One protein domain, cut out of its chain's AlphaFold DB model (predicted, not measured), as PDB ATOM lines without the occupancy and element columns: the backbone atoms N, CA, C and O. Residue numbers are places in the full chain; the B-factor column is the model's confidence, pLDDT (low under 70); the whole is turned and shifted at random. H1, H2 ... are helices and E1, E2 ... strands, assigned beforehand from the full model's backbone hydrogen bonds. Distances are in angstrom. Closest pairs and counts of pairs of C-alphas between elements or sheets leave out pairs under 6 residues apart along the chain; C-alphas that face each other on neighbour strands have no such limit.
ATOM      1  N   GLN A  10     403.981 300.102 384.723       97.94
ATOM      2  CA  GLN A  10     402.939 300.367 383.742       97.94
ATOM      3  C   GLN A  10     402.486 301.839 383.659       97.94
ATOM      4  O   GLN A  10     402.332 302.312 382.533       97.94
ATOM      5  N   PRO A  11     402.345 302.615 384.757       97.50
ATOM      6  CA  PRO A  11     401.941 304.020 384.668       97.50
ATOM      7  C   PRO A  11     402.872 304.871 383.798       97.50
ATOM      8  O   PRO A  11     402.405 305.666 382.983       97.50
ATOM      9  N   ALA A  12     404.191 304.680 383.920       98.31
ATOM     10  CA  ALA A  12     405.167 305.414 383.120       98.31
ATOM     11  C   ALA A  12     405.114 304.990 381.644       98.31
ATOM     12  O   ALA A  12     405.089 305.841 380.755       98.31
ATOM     13  N   ILE A  13     405.042 303.679 381.388       98.50
ATOM     14  CA  ILE A  13     404.975 303.117 380.032       98.50
ATOM     15  C   ILE A  13     403.705 303.584 379.316       98.50
ATOM     16  O   ILE A  13     403.778 304.090 378.194       98.50
ATOM     17  N   SER A  14     402.544 303.462 379.965       97.94
ATOM     18  CA  SER A  14     401.264 303.893 379.401       97.94
ATOM     19  C   SER A  14     401.246 305.394 379.159       97.94
ATOM     20  O   SER A  14     400.904 305.811 378.055       97.94
ATOM     21  N   ARG A  15     401.720 306.215 380.108       98.25
ATOM     22  CA  ARG A  15     401.790 307.670 379.917       98.25
ATOM     23  C   ARG A  15     402.633 308.050 378.703       98.25
ATOM     24  O   ARG A  15     402.167 308.812 377.861       98.25
ATOM     25  N   LEU A  16     403.848 307.511 378.590       98.62
ATOM     26  CA  LEU A  16     404.720 307.782 377.443       98.62
ATOM     27  C   LEU A  16     404.078 307.316 376.135       98.62
ATOM     28  O   LEU A  16     404.120 308.033 375.138       98.62
ATOM     29  N   THR A  17     403.440 306.146 376.142       98.69
ATOM     30  CA  THR A  17     402.785 305.600 374.951       98.69
ATOM     31  C   THR A  17     401.613 306.467 374.504       98.69
ATOM     32  O   THR A  17     401.502 306.744 373.312       98.69
ATOM     33  N   LEU A  18     400.773 306.943 375.427       98.31
ATOM     34  CA  LEU A  18     399.654 307.839 375.116       98.31
ATOM     35  C   LEU A  18     400.129 309.181 374.566       98.31
ATOM     36  O   LEU A  18     399.564 309.662 373.591       98.31
ATOM     37  N   GLU A  19     401.205 309.757 375.108       98.50
ATOM     38  CA  GLU A  19     401.797 310.975 374.537       98.50
ATOM     39  C   GLU A  19     402.300 310.743 373.102       98.50
ATOM     40  O   GLU A  19     402.158 311.609 372.232       98.50
ATOM     41  N   MET A  20     402.836 309.553 372.809       98.62
ATOM     42  CA  MET A  20     403.207 309.189 371.440       98.62
ATOM     43  C   MET A  20     401.975 308.980 370.547       98.62
ATOM     44  O   MET A  20     401.991 309.426 369.400       98.62
ATOM     45  N   GLN A  21     400.895 308.370 371.050       98.50
ATOM     46  CA  GLN A  21     399.631 308.275 370.308       98.50
ATOM     47  C   GLN A  21     399.078 309.664 369.994       98.50
ATOM     48  O   GLN A  21     398.822 309.967 368.834       98.50
ATOM     49  N   ARG A  22     399.001 310.550 370.989       98.12
ATOM     50  CA  ARG A  22     398.554 311.936 370.824       98.12
ATOM     51  C   ARG A  22     399.333 312.677 369.740       98.12
ATOM     52  O   ARG A  22     398.747 313.411 368.949       98.12
ATOM     53  N   LYS A  23     400.657 312.499 369.699       98.25
ATOM     54  CA  LYS A  23     401.531 313.192 368.744       98.25
ATOM     55  C   LYS A  23     401.475 312.606 367.332       98.25
ATOM     56  O   LYS A  23     401.589 313.360 366.367       98.25
ATOM     57  N   PHE A  24     401.360 311.284 367.202       98.31
ATOM     58  CA  PHE A  24     401.592 310.596 365.926       98.31
ATOM     59  C   PHE A  24     400.357 309.909 365.333       98.31
ATOM     60  O   PHE A  24     400.281 309.768 364.113       98.31
ATOM     61  N   ASN A  25     399.356 309.544 366.134       98.06
ATOM     62  CA  ASN A  25     398.115 308.938 365.652       98.06
ATOM     63  C   ASN A  25     397.117 310.017 365.188       98.06
ATOM     64  O   ASN A  25     396.021 310.137 365.724       98.06
ATOM     65  N   VAL A  26     397.489 310.846 364.211       94.88
ATOM     66  CA  VAL A  26     396.630 311.959 363.754       94.88
ATOM     67  C   VAL A  26     395.567 311.486 362.758       94.88
ATOM     68  O   VAL A  26     394.390 311.794 362.904       94.88
ATOM     69  N   GLN A  27     395.987 310.751 361.726       94.75
ATOM     70  CA  GLN A  27     395.097 310.280 360.653       94.75
ATOM     71  C   GLN A  27     394.651 308.830 360.845       94.75
ATOM     72  O   GLN A  27     393.574 308.453 360.393       94.75
ATOM     73  N   LYS A  28     395.499 308.014 361.475       95.38
ATOM     74  CA  LYS A  28     395.246 306.605 361.770       95.38
ATOM     75  C   LYS A  28     396.075 306.152 362.975       95.38
ATOM     76  O   LYS A  28     397.108 306.774 363.247       95.38
ATOM     77  N   PRO A  29     395.682 305.071 363.664       95.88
ATOM     78  CA  PRO A  29     396.509 304.457 364.695       95.88
ATOM     79  C   PRO A  29     397.832 303.927 364.114       95.88
ATOM     80  O   PRO A  29     397.855 303.148 363.166       95.88
ATOM     81  N   LEU A  30     398.959 304.381 364.666       97.31
ATOM     82  CA  LEU A  30     400.313 303.899 364.348       97.31
ATOM     83  C   LEU A  30     400.986 303.324 365.596       97.31
ATOM     84  O   LEU A  30     401.665 302.296 365.559       97.31
ATOM     85  N   ILE A  31     400.785 304.008 366.717       98.44
ATOM     86  CA  ILE A  31     401.257 303.618 368.033       98.44
ATOM     87  C   ILE A  31     400.103 302.951 368.779       98.44
ATOM     88  O   ILE A  31     398.984 303.459 368.796       98.44
ATOM     89  N   PHE A  32     400.401 301.818 369.410       98.69
ATOM     90  CA  PHE A  32     399.443 301.007 370.156       98.69
ATOM     91  C   PHE A  32     399.947 300.828 371.583       98.69
ATOM     92  O   PHE A  32     401.097 300.413 371.764       98.69
ATOM     93  N   ASN A  33     399.085 301.125 372.557       98.62
ATOM     94  CA  ASN A  33     399.297 300.820 373.972       98.62
ATOM     95  C   ASN A  33     398.753 299.423 374.274       98.62
ATOM     96  O   ASN A  33     397.711 299.035 373.740       98.62
ATOM     97  N   THR A  34     399.455 298.666 375.112       98.81
ATOM     98  CA  THR A  34     399.037 297.314 375.498       98.81
ATOM     99  C   THR A  34     398.283 297.358 376.822       98.81
ATOM    100  O   THR A  34     398.797 297.862 377.816       98.81
ATOM    101  N   TYR A  35     397.080 296.790 376.851       98.75
ATOM    102  CA  TYR A  35     396.248 296.685 378.047       98.75
ATOM    103  C   TYR A  35     396.140 295.225 378.477       98.75
ATOM    104  O   TYR A  35     395.775 294.348 377.686       98.75
ATOM    105  N   GLN A  36     396.467 294.965 379.741       98.75
ATOM    106  CA  GLN A  36     396.481 293.622 380.311       98.75
ATOM    107  C   GLN A  36     395.169 293.346 381.047       98.75
ATOM    108  O   GLN A  36     394.956 293.817 382.161       98.75
ATOM    109  N   CYS A  37     394.292 292.556 380.433       98.75
ATOM    110  CA  CYS A  37     392.929 292.305 380.906       98.75
ATOM    111  C   CYS A  37     392.843 291.368 382.120       98.75
ATOM    112  O   CYS A  37     391.760 291.134 382.642       98.75
ATOM    113  N   TYR A  38     393.960 290.811 382.580       98.62
ATOM    114  CA  TYR A  38     394.039 290.132 383.868       98.62
ATOM    115  C   TYR A  38     394.021 291.101 385.055       98.62
ATOM    116  O   TYR A  38     393.759 290.652 386.161       98.62
ATOM    117  N   LEU A  39     394.264 292.400 384.844       98.56
ATOM    118  CA  LEU A  39     394.185 293.414 385.894       98.56
ATOM    119  C   LEU A  39     392.732 293.818 386.136       98.56
ATOM    120  O   LEU A  39     391.929 293.873 385.199       98.56
ATOM    121  N   ARG A  40     392.415 294.157 387.385       98.25
ATOM    122  CA  ARG A  40     391.091 294.656 387.782       98.25
ATOM    123  C   ARG A  40     390.759 296.004 387.138       98.25
ATOM    124  O   ARG A  40     389.627 296.209 386.711       98.25
ATOM    125  N   ASP A  41     391.771 296.847 386.950       97.69
ATOM    126  CA  ASP A  41     391.615 298.205 386.412       97.69
ATOM    127  C   ASP A  41     391.662 298.258 384.876       97.69
ATOM    128  O   ASP A  41     391.635 299.331 384.278       97.69
ATOM    129  N   ALA A  42     391.766 297.110 384.194       98.56
ATOM    130  CA  ALA A  42     391.964 297.072 382.745       98.56
ATOM    131  C   ALA A  42     390.858 297.807 381.972       98.56
ATOM    132  O   ALA A  42     391.152 298.543 381.032       98.56
ATOM    133  N   TYR A  43     389.601 297.631 382.387       98.69
ATOM    134  CA  TYR A  43     388.463 298.300 381.759       98.69
ATOM    135  C   TYR A  43     388.504 299.816 381.961       98.69
ATOM    136  O   TYR A  43     388.326 300.569 381.002       98.69
ATOM    137  N   ASP A  44     388.786 300.262 383.181       98.50
ATOM    138  CA  ASP A  44     388.851 301.685 383.506       98.50
ATOM    139  C   ASP A  44     389.994 302.354 382.732       98.50
ATOM    140  O   ASP A  44     389.786 303.382 382.097       98.50
ATOM    141  N   ASN A  45     391.158 301.706 382.645       98.25
ATOM    142  CA  ASN A  45     392.290 302.204 381.861       98.25
ATOM    143  C   ASN A  45     391.958 302.335 380.366       98.25
ATOM    144  O   ASN A  45     392.172 303.391 379.775       98.25
ATOM    145  N   VAL A  46     391.384 301.293 379.746       98.44
ATOM    146  CA  VAL A  46     390.988 301.341 378.324       98.44
ATOM    147  C   VAL A  46     389.949 302.436 378.079       98.44
ATOM    148  O   VAL A  46     390.019 303.145 377.075       98.44
ATOM    149  N   THR A  47     388.971 302.572 378.978       98.06
ATOM    150  CA  THR A  47     387.867 303.521 378.804       98.06
ATOM    151  C   THR A  47     388.304 304.967 378.977       98.06
ATOM    152  O   THR A  47     387.940 305.803 378.148       98.06
ATOM    153  N   VAL A  48     389.133 305.249 379.984       98.31
ATOM    154  CA  VAL A  48     389.719 306.573 380.220       98.31
ATOM    155  C   VAL A  48     390.599 306.995 379.049       98.31
ATOM    156  O   VAL A  48     390.447 308.111 378.551       98.31
ATOM    157  N   ASP A  49     391.472 306.110 378.565       98.19
ATOM    158  CA  ASP A  49     392.404 306.451 377.491       98.19
ATOM    159  C   ASP A  49     391.687 306.658 376.148       98.19
ATOM    160  O   ASP A  49     392.027 307.578 375.398       98.19
ATOM    161  N   MET A  50     390.653 305.861 375.853       97.44
ATOM    162  CA  MET A  50     389.836 306.058 374.653       97.44
ATOM    163  C   MET A  50     389.002 307.343 374.728       97.44
ATOM    164  O   MET A  50     388.902 308.077 373.746       97.44
ATOM    165  N   GLU A  51     388.446 307.665 375.896       97.06
ATOM    166  CA  GLU A  51     387.714 308.915 376.111       97.06
ATOM    167  C   GLU A  51     388.633 310.140 375.991       97.06
ATOM    168  O   GLU A  51     388.247 311.161 375.414       97.06
ATOM    169  N   LEU A  52     389.871 310.042 376.485       97.56
ATOM    170  CA  LEU A  52     390.891 311.070 376.298       97.56
ATOM    171  C   LEU A  52     391.205 311.266 374.809       97.56
ATOM    172  O   LEU A  52     391.194 312.404 374.333       97.56
ATOM    173  N   ALA A  53     391.401 310.173 374.063       97.00
ATOM    174  CA  ALA A  53     391.603 310.208 372.615       97.00
ATOM    175  C   ALA A  53     390.459 310.908 371.887       97.00
ATOM    176  O   ALA A  53     390.682 311.788 371.054       97.00
ATOM    177  N   ARG A  54     389.222 310.569 372.259       95.06
ATOM    178  CA  ARG A  54     388.006 311.152 371.694       95.06
ATOM    179  C   ARG A  54     387.930 312.658 371.938       95.06
ATOM    180  O   ARG A  54     387.624 313.407 371.012       95.06
ATOM    181  N   ARG A  55     388.226 313.108 373.162       96.12
ATOM    182  CA  ARG A  55     388.204 314.534 373.540       96.12
ATOM    183  C   ARG A  55     389.294 315.345 372.851       96.12
ATOM    184  O   ARG A  55     389.044 316.478 372.454       96.12
ATOM    185  N   GLU A  56     390.492 314.783 372.726       96.31
ATOM    186  CA  GLU A  56     391.643 315.467 372.124       96.31
ATOM    187  C   GLU A  56     391.728 315.291 370.597       96.31
ATOM    188  O   GLU A  56     392.470 316.010 369.930       96.31
ATOM    189  N   GLY A  57     390.948 314.369 370.025       95.62
ATOM    190  CA  GLY A  57     390.735 314.216 368.587       95.62
ATOM    191  C   GLY A  57     391.746 313.341 367.835       95.62
ATOM    192  O   GLY A  57     391.668 313.303 366.600       95.62
ATOM    193  N   TRP A  58     392.646 312.641 368.534       96.81
ATOM    194  CA  TRP A  58     393.619 311.699 367.956       96.81
ATOM    195  C   TRP A  58     393.063 310.268 367.858       96.81
ATOM    196  O   TRP A  58     392.058 309.930 368.478       96.81
ATOM    197  N   CYS A  59     393.687 309.425 367.030       97.75
ATOM    198  CA  CYS A  59     393.238 308.059 366.777       97.75
ATOM    199  C   CYS A  59     393.751 307.073 367.839       97.75
ATOM    200  O   CYS A  59     394.960 306.903 368.021       97.75
ATOM    201  N   PHE A  60     392.839 306.380 368.513       98.06
ATOM    202  CA  PHE A  60     393.151 305.455 369.595       98.06
ATOM    203  C   PHE A  60     393.692 304.114 369.085       98.06
ATOM    204  O   PHE A  60     393.064 303.461 368.256       98.06
ATOM    205  N   GLY A  61     394.849 303.681 369.591       98.00
ATOM    206  CA  GLY A  61     395.435 302.376 369.286       98.00
ATOM    207  C   GLY A  61     395.558 301.508 370.535       98.00
ATOM    208  O   GLY A  61     396.338 301.821 371.443       98.00
ATOM    209  N   ALA A  62     394.852 300.378 370.566       98.31
ATOM    210  CA  ALA A  62     394.901 299.428 371.677       98.31
ATOM    211  C   ALA A  62     395.340 298.031 371.236       98.31
ATOM    212  O   ALA A  62     394.861 297.497 370.244       98.31
ATOM    213  N   LYS A  63     396.210 297.394 372.019       98.62
ATOM    214  CA  LYS A  63     396.460 295.950 371.980       98.62
ATOM    215  C   LYS A  63     395.906 295.339 373.257       98.62
ATOM    216  O   LYS A  63     396.363 295.674 374.346       98.62
ATOM    217  N   LEU A  64     394.942 294.435 373.134       98.75
ATOM    218  CA  LEU A  64     394.376 293.727 374.279       98.75
ATOM    219  C   LEU A  64     395.063 292.373 374.439       98.75
ATOM    220  O   LEU A  64     395.020 291.535 373.537       98.75
ATOM    221  N   VAL A  65     395.654 292.145 375.611       98.75
ATOM    222  CA  VAL A  65     396.219 290.855 376.040       98.75
ATOM    223  C   VAL A  65     395.537 290.396 377.326       98.75
ATOM    224  O   VAL A  65     394.929 291.198 378.030       98.75
ATOM    225  N   ARG A  66     395.662 289.111 377.685       98.38
ATOM    226  CA  ARG A  66     395.337 288.679 379.057       98.38
ATOM    227  C   ARG A  66     396.363 289.259 380.037       98.38
ATOM    228  O   ARG A  66     396.002 290.057 380.886       98.38
ATOM    229  N   GLY A  67     397.638 288.938 379.861       97.56
ATOM    230  CA  GLY A  67     398.732 289.394 380.723       97.56
ATOM    231  C   GLY A  67     399.794 288.307 380.856       97.56
ATOM    232  O   GLY A  67     399.514 287.143 380.562       97.56
ATOM    233  N   ALA A  68     401.004 288.682 381.268       98.12
ATOM    234  CA  ALA A  68     402.151 287.765 381.325       98.12
ATOM    235  C   ALA A  68     402.785 287.628 382.721       98.12
ATOM    236  O   ALA A  68     403.553 286.698 382.948       98.12
ATOM    237  N   TYR A  69     402.440 288.504 383.672       98.00
ATOM    238  CA  TYR A  69     403.197 288.674 384.922       98.00
ATOM    239  C   TYR A  69     402.447 288.236 386.193       98.00
ATOM    240  O   TYR A  69     402.764 288.672 387.296       98.00
ATOM    241  N   MET A  70     401.463 287.337 386.058       97.56
ATOM    242  CA  MET A  70     400.569 286.890 387.147       97.56
ATOM    243  C   MET A  70     401.283 286.472 388.431       97.56
ATOM    244  O   MET A  70     400.864 286.835 389.529       97.56
ATOM    245  N   ALA A  71     402.348 285.682 388.292       97.38
ATOM    246  CA  ALA A  71     403.092 285.175 389.434       97.38
ATOM    247  C   ALA A  71     403.864 286.296 390.141       97.38
ATOM    248  O   ALA A  71     403.837 286.364 391.370       97.38
ATOM    249  N   GLN A  72     404.511 287.186 389.378       97.88
ATOM    250  CA  GLN A  72     405.272 288.306 389.934       97.88
ATOM    251  C   GLN A  72     404.371 289.304 390.667       97.88
ATOM    252  O   GLN A  72     404.699 289.711 391.777       97.88
ATOM    253  N   GLU A  73     403.224 289.659 390.085       98.19
ATOM    254  CA  GLU A  73     402.256 290.570 390.709       98.19
ATOM    255  C   GLU A  73     401.737 290.030 392.045       98.19
ATOM    256  O   GLU A  73     401.772 290.733 393.054       98.19
ATOM    257  N   ARG A  74     401.318 288.756 392.085       97.62
ATOM    258  CA  ARG A  74     400.821 288.120 393.316       97.62
ATOM    259  C   ARG A  74     401.899 287.993 394.384       97.62
ATOM    260  O   ARG A  74     401.624 288.220 395.561       97.62
ATOM    261  N   ALA A  75     403.119 287.626 393.986       98.00
ATOM    262  CA  ALA A  75     404.251 287.549 394.903       98.00
ATOM    263  C   ALA A  75     404.542 288.919 395.529       98.00
ATOM    264  O   ALA A  75     404.666 289.017 396.748       98.00
ATOM    265  N   ARG A  76     404.554 289.977 394.711       97.50
ATOM    266  CA  ARG A  76     404.789 291.351 395.158       97.50
ATOM    267  C   ARG A  76     403.665 291.876 396.055       97.50
ATOM    268  O   ARG A  76     403.956 292.448 397.100       97.50
ATOM    269  N   ALA A  77     402.400 291.649 395.697       97.56
ATOM    270  CA  ALA A  77     401.249 292.034 396.520       97.56
ATOM    271  C   ALA A  77     401.327 291.406 397.919       97.56
ATOM    272  O   ALA A  77     401.158 292.091 398.927       97.56
ATOM    273  N   LYS A  78     401.697 290.121 397.989       97.75
ATOM    274  CA  LYS A  78     401.929 289.417 399.254       97.75
ATOM    275  C   LYS A  78     403.128 289.970 400.032       97.75
ATOM    276  O   LYS A  78     403.043 290.079 401.250       97.75
ATOM    277  N   GLU A  79     404.231 290.281 399.355       98.06
ATOM    278  CA  GLU A  79     405.455 290.811 399.974       98.06
ATOM    279  C   GLU A  79     405.238 292.196 400.599       98.06
ATOM    280  O   GLU A  79     405.645 292.430 401.734       98.06
ATOM    281  N   PHE A  80     404.566 293.099 399.882       96.94
ATOM    282  CA  PHE A  80     404.350 294.484 400.311       96.94
ATOM    283  C   PHE A  80     403.000 294.715 401.012       96.94
ATOM    284  O   PHE A  80     402.737 295.824 401.473       96.94
ATOM    285  N   GLY A  81     402.148 293.691 401.108       97.12
ATOM    286  CA  GLY A  81     400.889 293.732 401.857       97.12
ATOM    287  C   GLY A  81     399.779 294.572 401.219       97.12
ATOM    288  O   GLY A  81     398.902 295.047 401.940       97.12
ATOM    289  N   TYR A  82     399.806 294.772 399.898       96.50
ATOM    290  CA  TYR A  82     398.726 295.439 399.165       96.50
ATOM    291  C   TYR A  82     397.802 294.424 398.478       96.50
ATOM    292  O   TYR A  82     398.109 293.236 398.379       96.50
ATOM    293  N   GLU A  83     396.633 294.887 398.038       96.75
ATOM    294  CA  GLU A  83     395.631 294.032 397.400       96.75
ATOM    295  C   GLU A  83     396.123 293.458 396.059       96.75
ATOM    296  O   GLU A  83     396.730 294.169 395.265       96.75
ATOM    297  N   ASP A  84     395.840 292.176 395.783       97.12
ATOM    298  CA  ASP A  84     396.170 291.544 394.496       97.12
ATOM    299  C   ASP A  84     395.505 292.319 393.337       97.12
ATOM    300  O   ASP A  84     394.269 292.320 393.248       97.12
ATOM    301  N   PRO A  85     396.286 292.949 392.434       97.56
ATOM    302  CA  PRO A  85     395.740 293.761 391.350       97.56
ATOM    303  C   PRO A  85     395.113 292.911 390.234       97.56
ATOM    304  O   PRO A  85     394.528 293.451 389.292       97.56
ATOM    305  N   ILE A  86     395.244 291.584 390.308       98.25
ATOM    306  CA  ILE A  86     394.775 290.644 389.295       98.25
ATOM    307  C   ILE A  86     393.353 290.178 389.617       98.25
ATOM    308  O   ILE A  86     392.910 290.098 390.769       98.25
ATOM    309  N   ASN A  87     392.613 289.855 388.562       98.25
ATOM    310  CA  ASN A  87     391.323 289.194 388.635       98.25
ATOM    311  C   ASN A  87     391.435 287.847 389.385       98.25
ATOM    312  O   ASN A  87     392.417 287.115 389.239       98.25
ATOM    313  N   PRO A  88     390.419 287.465 390.175       97.19
ATOM    314  CA  PRO A  88     390.521 286.303 391.059       97.19
ATOM    315  C   PRO A  88     390.669 284.975 390.301       97.19
ATOM    316  O   PRO A  88     391.340 284.064 390.786       97.19
ATOM    317  N   THR A  89     390.082 284.865 389.103       98.12
ATOM    318  CA  THR A  89     390.077 283.632 388.303       98.12
ATOM    319  C   THR A  89     390.405 283.879 386.830       98.12
ATOM    320  O   THR A  89     390.376 285.008 386.324       98.12
ATOM    321  N   TYR A  90     390.703 282.788 386.120       97.31
ATOM    322  CA  TYR A  90     390.885 282.795 384.671       97.31
ATOM    323  C   TYR A  90     389.611 283.263 383.949       97.31
ATOM    324  O   TYR A  90     389.671 284.092 383.041       97.31
ATOM    325  N   GLU A  91     388.446 282.806 384.404       98.31
ATOM    326  CA  GLU A  91     387.141 283.182 383.860       98.31
ATOM    327  C   GLU A  91     386.871 284.674 384.064       98.31
ATOM    328  O   GLU A  91     386.429 285.344 383.133       98.31
ATOM    329  N   ALA A  92     387.212 285.226 385.233       98.56
ATOM    330  CA  ALA A  92     387.100 286.661 385.489       98.56
ATOM    331  C   ALA A  92     387.993 287.481 384.539       98.56
ATOM    332  O   ALA A  92     387.568 288.515 384.025       98.56
ATOM    333  N   THR A  93     389.192 286.980 384.218       98.56
ATOM    334  CA  THR A  93     390.067 287.583 383.198       98.56
ATOM    335  C   THR A  93     389.454 287.514 381.797       98.56
ATOM    336  O   THR A  93     389.557 288.476 381.038       98.56
ATOM    337  N   ASN A  94     388.787 286.415 381.437       98.31
ATOM    338  CA  ASN A  94     388.092 286.305 380.150       98.31
ATOM    339  C   ASN A  94     386.928 287.299 380.054       98.31
ATOM    340  O   ASN A  94     386.807 287.995 379.047       98.31
ATOM    341  N   VAL A  95     386.125 287.419 381.116       98.56
ATOM    342  CA  VAL A  95     385.040 288.409 381.201       98.56
ATOM    343  C   VAL A  95     385.596 289.825 381.055       98.56
ATOM    344  O   VAL A  95     385.065 290.606 380.266       98.56
ATOM    345  N   MET A  96     386.691 290.147 381.748       98.75
ATOM    346  CA  MET A  96     387.359 291.445 381.629       98.75
ATOM    347  C   MET A  96     387.862 291.701 380.201       98.75
ATOM    348  O   MET A  96     387.624 292.777 379.650       98.75
ATOM    349  N   TYR A  97     388.498 290.709 379.571       98.75
ATOM    350  CA  TYR A  97     388.988 290.814 378.195       98.75
ATOM    351  C   TYR A  97     387.849 291.102 377.215       98.75
ATOM    352  O   TYR A  97     387.928 292.047 376.432       98.75
ATOM    353  N   HIS A  98     386.763 290.324 377.273       98.50
ATOM    354  CA  HIS A  98     385.597 290.525 376.405       98.50
ATOM    355  C   HIS A  98     384.900 291.856 376.681       98.50
ATOM    356  O   HIS A  98     384.432 292.497 375.742       98.50
ATOM    357  N   ARG A  99     384.860 292.308 377.939       98.50
ATOM    358  CA  ARG A  99     384.317 293.620 378.308       98.50
ATOM    359  C   ARG A  99     385.125 294.758 377.679       98.50
ATOM    360  O   ARG A  99     384.527 295.645 377.074       98.50
ATOM    361  N   CYS A 100     386.455 294.714 377.775       98.50
ATOM    362  CA  CYS A 100     387.338 295.700 377.142       98.50
ATOM    363  C   CYS A 100     387.200 295.670 375.616       98.50
ATOM    364  O   CYS A 100     387.023 296.710 374.988       98.50
ATOM    365  N   LEU A 101     387.218 294.473 375.023       98.12
ATOM    366  CA  LEU A 101     387.082 294.294 373.581       98.12
ATOM    367  C   LEU A 101     385.756 294.854 373.060       98.12
ATOM    368  O   LEU A 101     385.762 295.623 372.107       98.12
ATOM    369  N   ASN A 102     384.634 294.512 373.696       97.38
ATOM    370  CA  ASN A 102     383.322 295.025 373.303       97.38
ATOM    371  C   ASN A 102     383.270 296.547 373.337       97.38
ATOM    372  O   ASN A 102     382.675 297.140 372.451       97.38
ATOM    373  N   TYR A 103     383.878 297.168 374.347       97.12
ATOM    374  CA  TYR A 103     383.891 298.619 374.460       97.12
ATOM    375  C   TYR A 103     384.641 299.270 373.291       97.12
ATOM    376  O   TYR A 103     384.117 300.189 372.670       97.12
ATOM    377  N   VAL A 104     385.817 298.747 372.923       96.31
ATOM    378  CA  VAL A 104     386.577 299.278 371.779       96.31
ATOM    379  C   VAL A 104     385.887 298.974 370.443       96.31
ATOM    380  O   VAL A 104     385.847 299.833 369.570       96.31
ATOM    381  N   LEU A 105     385.300 297.782 370.280       95.44
ATOM    382  CA  LEU A 105     384.522 297.433 369.085       95.44
ATOM    383  C   LEU A 105     383.258 298.287 368.937       95.44
ATOM    384  O   LEU A 105     382.873 298.601 367.815       95.44
ATOM    385  N   GLU A 106     382.615 298.666 370.040       94.00
ATOM    386  CA  GLU A 106     381.461 299.562 369.996       94.00
ATOM    387  C   GLU A 106     381.878 300.967 369.554       94.00
ATOM    388  O   GLU A 106     381.247 301.528 368.665       94.00
ATOM    389  N   GLU A 107     382.987 301.508 370.073       91.25
ATOM    390  CA  GLU A 107     383.522 302.788 369.585       91.25
ATOM    391  C   GLU A 107     383.844 302.721 368.089       91.25
ATOM    392  O   GLU A 107     383.464 303.622 367.349       91.25
ATOM    393  N   LEU A 108     384.458 301.632 367.615       91.12
ATOM    394  CA  LEU A 108     384.776 301.428 366.196       91.12
ATOM    395  C   LEU A 108     383.547 301.473 365.277       91.12
ATOM    396  O   LEU A 108     383.665 301.893 364.125       91.12
ATOM    397  N   LYS A 109     382.369 301.062 365.765       90.12
ATOM    398  CA  LYS A 109     381.112 301.132 365.001       90.12
ATOM    399  C   LYS A 109     380.638 302.568 364.797       90.12
ATOM    400  O   LYS A 109     380.062 302.868 363.753       90.12
ATOM    401  N   HIS A 110     380.886 303.444 365.769       85.88
ATOM    402  CA  HIS A 110     380.439 304.842 365.740       85.88
ATOM    403  C   HIS A 110     381.521 305.809 365.254       85.88
ATOM    404  O   HIS A 110     381.210 306.889 364.751       85.88
ATOM    405  N   ASN A 111     382.791 305.438 365.397       81.00
ATOM    406  CA  ASN A 111     383.932 306.310 365.194       81.00
ATOM    407  C   ASN A 111     385.130 305.531 364.631       81.00
ATOM    408  O   ASN A 111     385.800 304.765 365.321       81.00
ATOM    409  N   ALA A 112     385.472 305.808 363.373       84.38
ATOM    410  CA  ALA A 112     386.596 305.171 362.683       84.38
ATOM    411  C   ALA A 112     387.990 305.601 363.201       84.38
ATOM    412  O   ALA A 112     389.005 305.230 362.615       84.38
ATOM    413  N   LYS A 113     388.073 306.402 364.273       92.62
ATOM    414  CA  LYS A 113     389.332 306.866 364.881       92.62
ATOM    415  C   LYS A 113     389.872 305.927 365.966       92.62
ATOM    416  O   LYS A 113     390.607 306.383 366.836       92.62
ATOM    417  N   ALA A 114     389.555 304.643 365.934       95.25
ATOM    418  CA  ALA A 114     390.173 303.659 366.816       95.25
ATOM    419  C   ALA A 114     390.701 302.467 366.009       95.25
ATOM    420  O   ALA A 114     390.328 302.275 364.856       95.25
ATOM    421  N   GLU A 115     391.576 301.667 366.611       96.19
ATOM    422  CA  GLU A 115     391.948 300.338 366.127       96.19
ATOM    423  C   GLU A 115     392.318 299.455 367.319       96.19
ATOM    424  O   GLU A 115     392.967 299.900 368.275       96.19
ATOM    425  N   VAL A 116     391.902 298.188 367.260       97.25
ATOM    426  CA  VAL A 116     392.179 297.202 368.303       97.25
ATOM    427  C   VAL A 116     392.902 295.991 367.734       97.25
ATOM    428  O   VAL A 116     392.464 295.368 366.772       97.25
ATOM    429  N   MET A 117     393.999 295.621 368.382       97.94
ATOM    430  CA  MET A 117     394.684 294.360 368.168       97.94
ATOM    431  C   MET A 117     394.242 293.349 369.228       97.94
ATOM    432  O   MET A 117     394.513 293.517 370.421       97.94
ATOM    433  N   VAL A 118     393.606 292.269 368.777       98.25
ATOM    434  CA  VAL A 118     393.170 291.151 369.623       98.25
ATOM    435  C   VAL A 118     394.298 290.128 369.732       98.25
ATOM    436  O   VAL A 118     394.439 289.237 368.899       98.25
ATOM    437  N   ALA A 119     395.137 290.266 370.758       98.19
ATOM    438  CA  ALA A 119     396.259 289.365 370.995       98.19
ATOM    439  C   ALA A 119     395.840 288.199 371.911       98.19
ATOM    440  O   ALA A 119     395.909 288.281 373.141       98.19
ATOM    441  N   SER A 120     395.381 287.099 371.301       98.06
ATOM    442  CA  SER A 120     394.945 285.889 372.007       98.06
ATOM    443  C   SER A 120     395.124 284.634 371.147       98.06
ATOM    444  O   SER A 120     394.771 284.633 369.974       98.06
ATOM    445  N   HIS A 121     395.589 283.543 371.763       97.81
ATOM    446  CA  HIS A 121     395.572 282.192 371.178       97.81
ATOM    447  C   HIS A 121     394.341 281.370 371.608       97.81
ATOM    448  O   HIS A 121     394.187 280.225 371.201       97.81
ATOM    449  N   ASN A 122     393.489 281.915 372.483       97.88
ATOM    450  CA  ASN A 122     392.272 281.237 372.933       97.88
ATOM    451  C   ASN A 122     391.197 281.328 371.842       97.88
ATOM    452  O   ASN A 122     390.772 282.433 371.491       97.88
ATOM    453  N   GLU A 123     390.768 280.164 371.354       97.81
ATOM    454  CA  GLU A 123     389.793 280.016 370.272       97.81
ATOM    455  C   GLU A 123     388.477 280.734 370.573       97.81
ATOM    456  O   GLU A 123     388.014 281.504 369.736       97.81
ATOM    457  N   ASP A 124     387.924 280.582 371.779       97.44
ATOM    458  CA  ASP A 124     386.659 281.228 372.154       97.44
ATOM    459  C   ASP A 124     386.733 282.751 372.027       97.44
ATOM    460  O   ASP A 124     385.787 283.393 371.588       97.44
ATOM    461  N   THR A 125     387.875 283.346 372.374       97.56
ATOM    462  CA  THR A 125     388.107 284.793 372.253       97.56
ATOM    463  C   THR A 125     388.190 285.218 370.792       97.56
ATOM    464  O   THR A 125     387.640 286.256 370.423       97.56
ATOM    465  N   VAL A 126     388.838 284.415 369.946       97.56
ATOM    466  CA  VAL A 126     388.899 284.665 368.501       97.56
ATOM    467  C   VAL A 126     387.497 284.558 367.894       97.56
ATOM    468  O   VAL A 126     387.041 285.490 367.236       97.56
ATOM    469  N   GLN A 127     386.767 283.480 368.191       97.50
ATOM    470  CA  GLN A 127     385.387 283.266 367.745       97.50
ATOM    471  C   GLN A 127     384.448 284.371 368.230       97.50
ATOM    472  O   GLN A 127     383.629 284.869 367.463       97.50
ATOM    473  N   PHE A 128     384.578 284.787 369.490       96.19
ATOM    474  CA  PHE A 128     383.811 285.891 370.058       96.19
ATOM    475  C   PHE A 128     384.049 287.195 369.291       96.19
ATOM    476  O   PHE A 128     383.090 287.894 368.981       96.19
ATOM    477  N   THR A 129     385.306 287.496 368.952       95.69
ATOM    478  CA  THR A 129     385.685 288.706 368.206       95.69
ATOM    479  C   THR A 129     385.056 288.728 366.815       95.69
ATOM    480  O   THR A 129     384.483 289.734 366.419       95.69
ATOM    481  N   LEU A 130     385.118 287.610 366.085       94.94
ATOM    482  CA  LEU A 130     384.627 287.518 364.703       94.94
ATOM    483  C   LEU A 130     383.095 287.607 364.575       94.94
ATOM    484  O   LEU A 130     382.586 287.770 363.471       94.94
ATOM    485  N   ARG A 131     382.353 287.469 365.681       92.88
ATOM    486  CA  ARG A 131     380.880 287.501 365.709       92.88
ATOM    487  C   ARG A 131     380.294 288.871 366.086       92.88
ATOM    488  O   ARG A 131     379.079 288.960 366.259       92.88
ATOM    489  N   ARG A 132     381.124 289.895 366.294       82.88
ATOM    490  CA  ARG A 132     380.725 291.226 366.787       82.88
ATOM    491  C   ARG A 132     380.694 292.279 365.694       82.88
ATOM    492  O   ARG A 132     379.852 293.200 365.849       82.88
TER     493      ARG A 132
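This is residues 10 to 132 of the 132 residues of the protein "Proline dehydrogenase" of Rousettus aegyptiacus (UniProt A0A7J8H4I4). A small parallel sheet of three strands has two long helices, H2 and H4, side by side over one face; H1 runs along its E1 edge. H3 lies off at one end of the domain, away from the other helices, and the short H5 lies beside H4. The printed part has 123 residues, with five named helices and three named strands that follow each other as H1 E1 H2 E2 H3 H4 E3 H5; the class is mostly helix, and the sheet's order is E1, E2, E3, all parallel. The whole is compact, with a radius of gyration of the C-alphas of 14.9 A and spans of 44 by 34 by 20 A.

The strands are E1, residues 33 to 36, E2, residues 60 to 65, 16.3 A long, and E3, residues 114 to 118. H4, residues 90 to 110, measures 30.9 A, and H2, residues 42 to 56, 21.2 A. H1, residues 10 to 24, measures 20.6 A from C-alpha 10 at (402.939, 300.367, 383.742). H3 is residues 70 to 80, and H5, residues 123 to 130, ends with C-alpha 130 at (384.627, 287.518, 364.703).

N 35 and O 63 are 2.8 A apart between E1 and E2, and N 117 and O 62 2.8 A between E2 and E3, within hydrogen-bond range. H2 and H4 on the same face make two layers, helices over a sheet, at heights of 9.4 A and 9.6 A. They touch, closest at the C-alphas of Tyr 43 and Cys 100, 5.4 A, at a shallow tilt of 17 degrees, the same way. E1, H2, E2 and E2, H3 H4, E3 are strand-helix-strand units, parallel neighbour strands joined through helices, with right-handed crossovers. H1 only just touches H2, with 3 pairs of C-alphas within 8 A, the closest those of Arg 22 and Ala 53, 7.4 A. H4 and H5 are close but not clearly touching, the closest C-alphas being those of His 98 and Thr 125, 7.5 A. H3 is not on the sheet and is apart from H4. In H1, H2, H3, H4 and H5 every O i to N i+4 pair is within hydrogen-bond range.

The two C-alphas farthest apart, those of Gln 27 and Glu 79, are 45.1 A apart. The printed part has no cut, no link is long, and no printed residue is under 70 in pLDDT.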